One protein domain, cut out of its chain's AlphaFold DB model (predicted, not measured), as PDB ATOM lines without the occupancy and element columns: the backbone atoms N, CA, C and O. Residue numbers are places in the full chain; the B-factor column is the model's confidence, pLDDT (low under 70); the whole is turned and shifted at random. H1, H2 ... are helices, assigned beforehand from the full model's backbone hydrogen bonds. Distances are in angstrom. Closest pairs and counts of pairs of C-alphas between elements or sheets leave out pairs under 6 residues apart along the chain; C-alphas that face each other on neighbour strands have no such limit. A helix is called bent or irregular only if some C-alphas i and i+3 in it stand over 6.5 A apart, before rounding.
ATOM      1  N   SER A  12     161.816  77.798 209.276       91.94
ATOM      2  CA  SER A  12     161.421  76.972 208.137       91.94
ATOM      3  C   SER A  12     162.281  77.292 206.907       91.94
ATOM      4  O   SER A  12     162.979  78.308 206.852       91.94
ATOM      5  N   LYS A  13     162.221  76.443 205.874       92.06
ATOM      6  CA  LYS A  13     162.920  76.717 204.607       92.06
ATOM      7  C   LYS A  13     162.391  77.995 203.952       92.06
ATOM      8  O   LYS A  13     163.158  78.764 203.379       92.06
ATOM      9  N   GLU A  14     161.091  78.233 204.071       93.81
ATOM     10  CA  GLU A  14     160.404  79.415 203.564       93.81
ATOM     11  C   GLU A  14     160.882  80.684 204.285       93.81
ATOM     12  O   GLU A  14     161.136  81.702 203.633       93.81
ATOM     13  N   ASP A  15     161.074  80.613 205.607       92.19
ATOM     14  CA  ASP A  15     161.631  81.712 206.401       92.19
ATOM     15  C   ASP A  15     163.060  82.041 205.969       92.19
ATOM     16  O   ASP A  15     163.371  83.209 205.725       92.19
ATOM     17  N   VAL A  16     163.911  81.021 205.805       92.19
ATOM     18  CA  VAL A  16     165.299  81.185 205.342       92.19
ATOM     19  C   VAL A  16     165.330  81.920 204.003       92.19
ATOM     20  O   VAL A  16     166.000  82.944 203.895       92.19
ATOM     21  N   VAL A  17     164.541  81.482 203.015       94.12
ATOM     22  CA  VAL A  17     164.484  82.121 201.686       94.12
ATOM     23  C   VAL A  17     163.991  83.569 201.774       94.12
ATOM     24  O   VAL A  17     164.506  84.460 201.091       94.12
ATOM     25  N   LYS A  18     162.982  83.837 202.610       94.75
ATOM     26  CA  LYS A  18     162.439  85.189 202.792       94.75
ATOM     27  C   LYS A  18     163.469  86.129 203.424       94.75
ATOM     28  O   LYS A  18     163.620  87.272 202.973       94.75
ATOM     29  N   ILE A  19     164.176  85.661 204.449       93.06
ATOM     30  CA  ILE A  19     165.212  86.425 205.152       93.06
ATOM     31  C   ILE A  19     166.426  86.638 204.245       93.06
ATOM     32  O   ILE A  19     166.888  87.773 204.128       93.06
ATOM     33  N   GLU A  20     166.889  85.600 203.550       93.88
ATOM     34  CA  GLU A  20     167.981  85.672 202.575       93.88
ATOM     35  C   GLU A  20     167.704  86.763 201.532       93.88
ATOM     36  O   GLU A  20     168.497  87.694 201.378       93.88
ATOM     37  N   ARG A  21     166.527  86.736 200.889       94.44
ATOM     38  CA  ARG A  21     166.120  87.770 199.918       94.44
ATOM     39  C   ARG A  21     166.091  89.171 200.524       94.44
ATOM     40  O   ARG A  21     166.502  90.131 199.873       94.44
ATOM     41  N   SER A  22     165.616  89.295 201.761       93.44
ATOM     42  CA  SER A  22     165.533  90.586 202.454       93.44
ATOM     43  C   SER A  22     166.916  91.151 202.789       93.44
ATOM     44  O   SER A  22     167.131  92.362 202.681       93.44
ATOM     45  N   LEU A  23     167.859  90.284 203.166       91.75
ATOM     46  CA  LEU A  23     169.210  90.655 203.580       91.75
ATOM     47  C   LEU A  23     170.206  90.760 202.430       91.75
ATOM     48  O   LEU A  23     171.213  91.448 202.590       91.75
ATOM     49  N   HIS A  24     169.922  90.163 201.273       90.94
ATOM     50  CA  HIS A  24     170.837  90.088 200.133       90.94
ATOM     51  C   HIS A  24     171.502  91.435 199.792       90.94
ATOM     52  O   HIS A  24     172.719  91.511 199.653       90.94
ATOM     53  N   ARG A  25     170.732  92.532 199.737       91.56
ATOM     54  CA  ARG A  25     171.268  93.881 199.446       91.56
ATOM     55  C   ARG A  25     172.127  94.485 200.562       91.56
ATOM     56  O   ARG A  25     172.894  95.406 200.310       91.56
ATOM     57  N   PHE A  26     171.971  94.007 201.793       90.75
ATOM     58  CA  PHE A  26     172.686  94.511 202.963       90.75
ATOM     59  C   PHE A  26     173.966  93.725 203.242       90.75
ATOM     60  O   PHE A  26     174.902  94.300 203.792       90.75
ATOM     61  N   ILE A  27     174.044  92.454 202.832       90.94
ATOM     62  CA  ILE A  27     175.221  91.592 203.029       90.94
ATOM     63  C   ILE A  27     176.522  92.265 202.547       90.94
ATOM     64  O   ILE A  27     177.457  92.339 203.346       90.94
ATOM     65  N   PRO A  28     176.599  92.862 201.337       88.50
ATOM     66  CA  PRO A  28     177.810  93.555 200.878       88.50
ATOM     67  C   PRO A  28     178.198  94.787 201.715       88.50
ATOM     68  O   PRO A  28     179.336  95.252 201.667       88.50
ATOM     69  N   LEU A  29     177.262  95.345 202.488       87.50
ATOM     70  CA  LEU A  29     177.498  96.509 203.344       87.50
ATOM     71  C   LEU A  29     178.083  96.115 204.710       87.50
ATOM     72  O   LEU A  29     178.634  96.966 205.417       87.50
ATOM     73  N   ILE A  30     178.007  94.838 205.089       89.00
ATOM     74  CA  ILE A  30     178.529  94.330 206.358       89.00
ATOM     75  C   ILE A  30     180.040  94.107 206.236       89.00
ATOM     76  O   ILE A  30     180.541  93.506 205.292       89.00
ATOM     77  N   ARG A  31     180.795  94.593 207.225       89.06
ATOM     78  CA  ARG A  31     182.253  94.410 207.297       89.06
ATOM     79  C   ARG A  31     182.581  93.118 208.032       89.06
ATOM     80  O   ARG A  31     183.078  93.160 209.151       89.06
ATOM     81  N   PHE A  32     182.264  91.976 207.428       89.81
ATOM     82  CA  PHE A  32     182.448  90.678 208.086       89.81
ATOM     83  C   PHE A  32     183.896  90.438 208.541       89.81
ATOM     84  O   PHE A  32     184.112  89.965 209.649       89.81
ATOM     85  N   TYR A  33     184.879  90.882 207.760       86.69
ATOM     86  CA  TYR A  33     186.306  90.764 208.088       86.69
ATOM     87  C   TYR A  33     186.767  91.666 209.247       86.69
ATOM     88  O   TYR A  33     187.842  91.461 209.799       86.69
ATOM     89  N   ASP A  34     185.955  92.650 209.658       85.88
ATOM     90  CA  ASP A  34     186.215  93.441 210.867       85.88
ATOM     91  C   ASP A  34     185.708  92.735 212.143       85.88
ATOM     92  O   ASP A  34     185.978  93.202 213.260       85.88
ATOM     93  N   ILE A  35     184.946  91.647 212.011       89.06
ATOM     94  CA  ILE A  35     184.371  90.903 213.132       89.06
ATOM     95  C   ILE A  35     185.460  90.018 213.741       89.06
ATOM     96  O   ILE A  35     186.244  89.388 213.039       89.06
ATOM     97  N   LYS A  36     185.546  89.990 215.075       89.56
ATOM     98  CA  LYS A  36     186.508  89.121 215.764       89.56
ATOM     99  C   LYS A  36     186.135  87.650 215.537       89.56
ATOM    100  O   LYS A  36     184.941  87.357 215.547       89.56
ATOM    101  N   PRO A  37     187.103  86.716 215.470       90.69
ATOM    102  CA  PRO A  37     186.812  85.291 215.281       90.69
ATOM    103  C   PRO A  37     185.773  84.735 216.268       90.69
ATOM    104  O   PRO A  37     184.861  84.007 215.883       90.69
ATOM    105  N   THR A  38     185.851  85.144 217.538       92.31
ATOM    106  CA  THR A  38     184.896  84.746 218.583       92.31
ATOM    107  C   THR A  38     183.480  85.251 218.304       92.31
ATOM    108  O   THR A  38     182.516  84.500 218.424       92.31
ATOM    109  N   ASP A  39     183.338  86.519 217.912       93.62
ATOM    110  CA  ASP A  39     182.035  87.105 217.592       93.62
ATOM    111  C   ASP A  39     181.471  86.516 216.297       93.62
ATOM    112  O   ASP A  39     180.273  86.257 216.217       93.62
ATOM    113  N   PHE A  40     182.323  86.243 215.307       93.25
ATOM    114  CA  PHE A  40     181.917  85.550 214.094       93.25
ATOM    115  C   PHE A  40     181.320  84.182 214.440       93.25
ATOM    116  O   PHE A  40     180.181  83.903 214.070       93.25
ATOM    117  N   PHE A  41     182.030  83.364 215.220       92.50
ATOM    118  CA  PHE A  41     181.581  82.014 215.553       92.50
ATOM    119  C   PHE A  41     180.280  81.998 216.368       92.50
ATOM    120  O   PHE A  41     179.343  81.283 216.022       92.50
ATOM    121  N   TYR A  42     180.185  82.802 217.431       92.25
ATOM    122  CA  TYR A  42     179.030  82.745 218.332       92.25
ATOM    123  C   TYR A  42     177.830  83.586 217.881       92.25
ATOM    124  O   TYR A  42     176.711  83.286 218.290       92.25
ATOM    125  N   LYS A  43     178.033  84.639 217.074       92.38
ATOM    126  CA  LYS A  43     176.972  85.613 216.742       92.38
ATOM    127  C   LYS A  43     176.641  85.716 215.258       92.38
ATOM    128  O   LYS A  43     175.578  86.229 214.934       92.38
ATOM    129  N   VAL A  44     177.527  85.283 214.360       92.88
ATOM    130  CA  VAL A  44     177.309  85.385 212.904       92.88
ATOM    131  C   VAL A  44     177.085  84.012 212.286       92.88
ATOM    132  O   VAL A  44     176.168  83.834 211.493       92.88
ATOM    133  N   TYR A  45     177.892  83.025 212.667       92.94
ATOM    134  CA  TYR A  45     177.890  81.701 212.053       92.94
ATOM    135  C   TYR A  45     176.576  80.929 212.261       92.94
ATOM    136  O   TYR A  45     176.213  80.093 211.436       92.94
ATOM    137  N   CYS A  46     175.807  81.246 213.307       92.44
ATOM    138  CA  CYS A  46     174.454  80.716 213.493       92.44
ATOM    139  C   CYS A  46     173.487  81.086 212.351       92.44
ATOM    140  O   CYS A  46     172.491  80.397 212.168       92.44
ATOM    141  N   TYR A  47     173.805  82.107 211.552       92.50
ATOM    142  CA  TYR A  47     173.049  82.545 210.377       92.50
ATOM    143  C   TYR A  47     173.665  82.064 209.051       92.50
ATOM    144  O   TYR A  47     173.391  82.631 207.996       92.50
ATOM    145  N   LYS A  48     174.531  81.045 209.058       92.75
ATOM    146  CA  LYS A  48     175.239  80.592 207.845       92.75
ATOM    147  C   LYS A  48     174.323  80.214 206.675       92.75
ATOM    148  O   LYS A  48     174.744  80.351 205.534       92.75
ATOM    149  N   ASP A  49     173.097  79.773 206.950       91.56
ATOM    150  CA  ASP A  49     172.168  79.280 205.926       91.56
ATOM    151  C   ASP A  49     171.516  80.406 205.105       91.56
ATOM    152  O   ASP A  49     171.063  80.159 203.993       91.56
ATOM    153  N   ILE A  50     171.510  81.643 205.618       93.44
ATOM    154  CA  ILE A  50     171.037  82.843 204.897       93.44
ATOM    155  C   ILE A  50     172.185  83.644 204.261       93.44
ATOM    156  O   ILE A  50     171.950  84.670 203.621       93.44
ATOM    157  N   LEU A  51     173.436  83.231 204.483       92.88
ATOM    158  CA  LEU A  51     174.624  83.881 203.940       92.88
ATOM    159  C   LEU A  51     175.118  83.118 202.699       92.88
ATOM    160  O   LEU A  51     175.054  81.889 202.665       92.88
ATOM    161  N   PRO A  52     175.667  83.808 201.678       91.81
ATOM    162  CA  PRO A  52     176.246  83.141 200.521       91.81
ATOM    163  C   PRO A  52     177.301  82.114 200.943       91.81
ATOM    164  O   PRO A  52     178.222  82.432 201.694       91.81
ATOM    165  N   LYS A  53     177.209  80.885 200.420       90.75
ATOM    166  CA  LYS A  53     178.129  79.790 200.787       90.75
ATOM    167  C   LYS A  53     179.602  80.158 200.580       90.75
ATOM    168  O   LYS A  53     180.426  79.857 201.439       90.75
ATOM    169  N   GLY A  54     179.911  80.852 199.480       90.19
ATOM    170  CA  GLY A  54     181.261  81.359 199.209       90.19
ATOM    171  C   GLY A  54     181.744  82.348 200.275       90.19
ATOM    172  O   GLY A  54     182.863  82.231 200.751       90.19
ATOM    173  N   LEU A  55     180.863  83.241 200.744       90.25
ATOM    174  CA  LEU A  55     181.195  84.197 201.801       90.25
ATOM    175  C   LEU A  55     181.517  83.494 203.124       90.25
ATOM    176  O   LEU A  55     182.484  83.855 203.784       90.25
ATOM    177  N   ILE A  56     180.733  82.487 203.521       92.62
ATOM    178  CA  ILE A  56     181.007  81.716 204.744       92.62
ATOM    179  C   ILE A  56     182.357  81.005 204.664       92.62
ATOM    180  O   ILE A  56     183.108  81.032 205.638       92.62
ATOM    181  N   HIS A  57     182.660  80.384 203.521       90.62
ATOM    182  CA  HIS A  57     183.940  79.720 203.301       90.62
ATOM    183  C   HIS A  57     185.107  80.707 203.425       90.62
ATOM    184  O   HIS A  57     186.022  80.466 204.210       90.62
ATOM    185  N   ASP A  58     185.037  81.842 202.726       89.81
ATOM    186  CA  ASP A  58     186.085  82.866 202.760       89.81
ATOM    187  C   ASP A  58     186.290  83.436 204.177       89.81
ATOM    188  O   ASP A  58     187.421  83.668 204.606       89.81
ATOM    189  N   LEU A  59     185.207  83.631 204.942       90.19
ATOM    190  CA  LEU A  59     185.290  84.121 206.321       90.19
ATOM    191  C   LEU A  59     185.929  83.101 207.265       90.19
ATOM    192  O   LEU A  59     186.785  83.474 208.068       90.19
ATOM    193  N   LEU A  60     185.558  81.824 207.154       91.25
ATOM    194  CA  LEU A  60     186.194  80.746 207.916       91.25
ATOM    195  C   LEU A  60     187.688  80.658 207.601       91.25
ATOM    196  O   LEU A  60     188.506  80.647 208.520       91.25
ATOM    197  N   GLU A  61     188.035  80.654 206.315       90.00
ATOM    198  CA  GLU A  61     189.417  80.636 205.836       90.00
ATOM    199  C   GLU A  61     190.211  81.821 206.421       90.00
ATOM    200  O   GLU A  61     191.278  81.617 207.001       90.00
ATOM    201  N   SER A  62     189.644  83.034 206.402       87.56
ATOM    202  CA  SER A  62     190.285  84.242 206.947       87.56
ATOM    203  C   SER A  62     190.512  84.230 208.465       87.56
ATOM    204  O   SER A  62     191.408  84.912 208.962       87.56
ATOM    205  N   HIS A  63     189.700  83.484 209.219       87.88
ATOM    206  CA  HIS A  63     189.822  83.386 210.675       87.88
ATOM    207  C   HIS A  63     190.743  82.251 211.131       87.88
ATOM    208  O   HIS A  63     191.250  82.308 212.251       87.88
ATOM    209  N   ILE A  64     190.941  81.227 210.296       88.00
ATOM    210  CA  ILE A  64     191.728  80.032 210.631       88.00
ATOM    211  C   ILE A  64     193.158  80.149 210.103       88.00
ATOM    212  O   ILE A  64     194.101  79.759 210.792       88.00
ATOM    213  N   VAL A  65     193.333  80.674 208.891       86.62
ATOM    214  CA  VAL A  65     194.636  80.711 208.231       86.62
ATOM    215  C   VAL A  65     195.265  82.099 208.393       86.62
ATOM    216  O   VAL A  65     194.659  83.105 208.010       86.62
TER     217      VAL A  65
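This is residues 12 to 65 of the 162 residues of the protein "TLDc domain-containing protein" of Rhizophagus sp. MUCL 43196 (UniProt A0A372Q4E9). Two helices, H2 and H3, lie side by side and run opposite ways, H2 turning back tightly into H3; a third helix, H1, stands steeply across the end where H2 finishes. From H1 a long unnamed stretch, residues 24 to 36, arches back along the length of this pair to the far end, where H2 begins, and the link and helices together make a loosely joined frame. The printed part has 54 residues with three named helices, in the order H1, H2, H3, and no named strand; the class is all helix, and the helices hold 37 of the 54 residues. The whole is compact, with a radius of gyration of the C-alphas of 11.4 A, and its outline is elongated, spanning 34 by 21 by 18 A.

Begin with H2, the longest helix, residues 37 to 50: find C-alpha 37 at (186.812, 85.291, 215.281), and from there it runs 19.0 A to C-alpha 50 at (171.037, 82.843, 204.897). H2 is irregular: C-alphas 46 and 49 are 8.0 A apart, against about 5 A in a regular helix, and its line is a rough one. Next look at H3, residues 53 to 64, which runs 16.8 A and ends with C-alpha 64 at (191.728, 80.032, 210.631). Then go back to H1, residues 13 to 23, which begins with C-alpha 13 at (162.920, 76.717, 204.607) and is 15.3 A long.

From H2, look first to H3. The two only just touch, with 3 pairs of C-alphas within 8 A, and the closest are those of Pro 37 and His 63, 5.8 A apart. Their lines stand at a shallow tilt of 13 degrees, opposite ways, and they form a helical hairpin. At the other end of H2, residues 49 to 50 alone touch H1; the closest C-alphas are those of Glu 20 and Ile 50, 4.8 A apart. H1 and H2 run opposite ways at a steep tilt of 65 degrees. H1 and H3 are apart. In H1 and H3 every O i to N i+4 pair is within hydrogen-bond range; in H2 4 of 10 are, and 5 of its 11 O i to N i+3 pairs.

The two C-alphas farthest apart are those of Glu 14 and Val 65, at 34.6 A. Look between H1 and H2 for a long link of 13 residues, 24 to 36, whose C-alphas lie 8 to 13 A from the mean of all C-alphas; the link from H2 to H3, 2 residues, is tight. The printed part has no cut. The mean pLDDT of the printed part of this model is 91.2, and no printed residue is under 70.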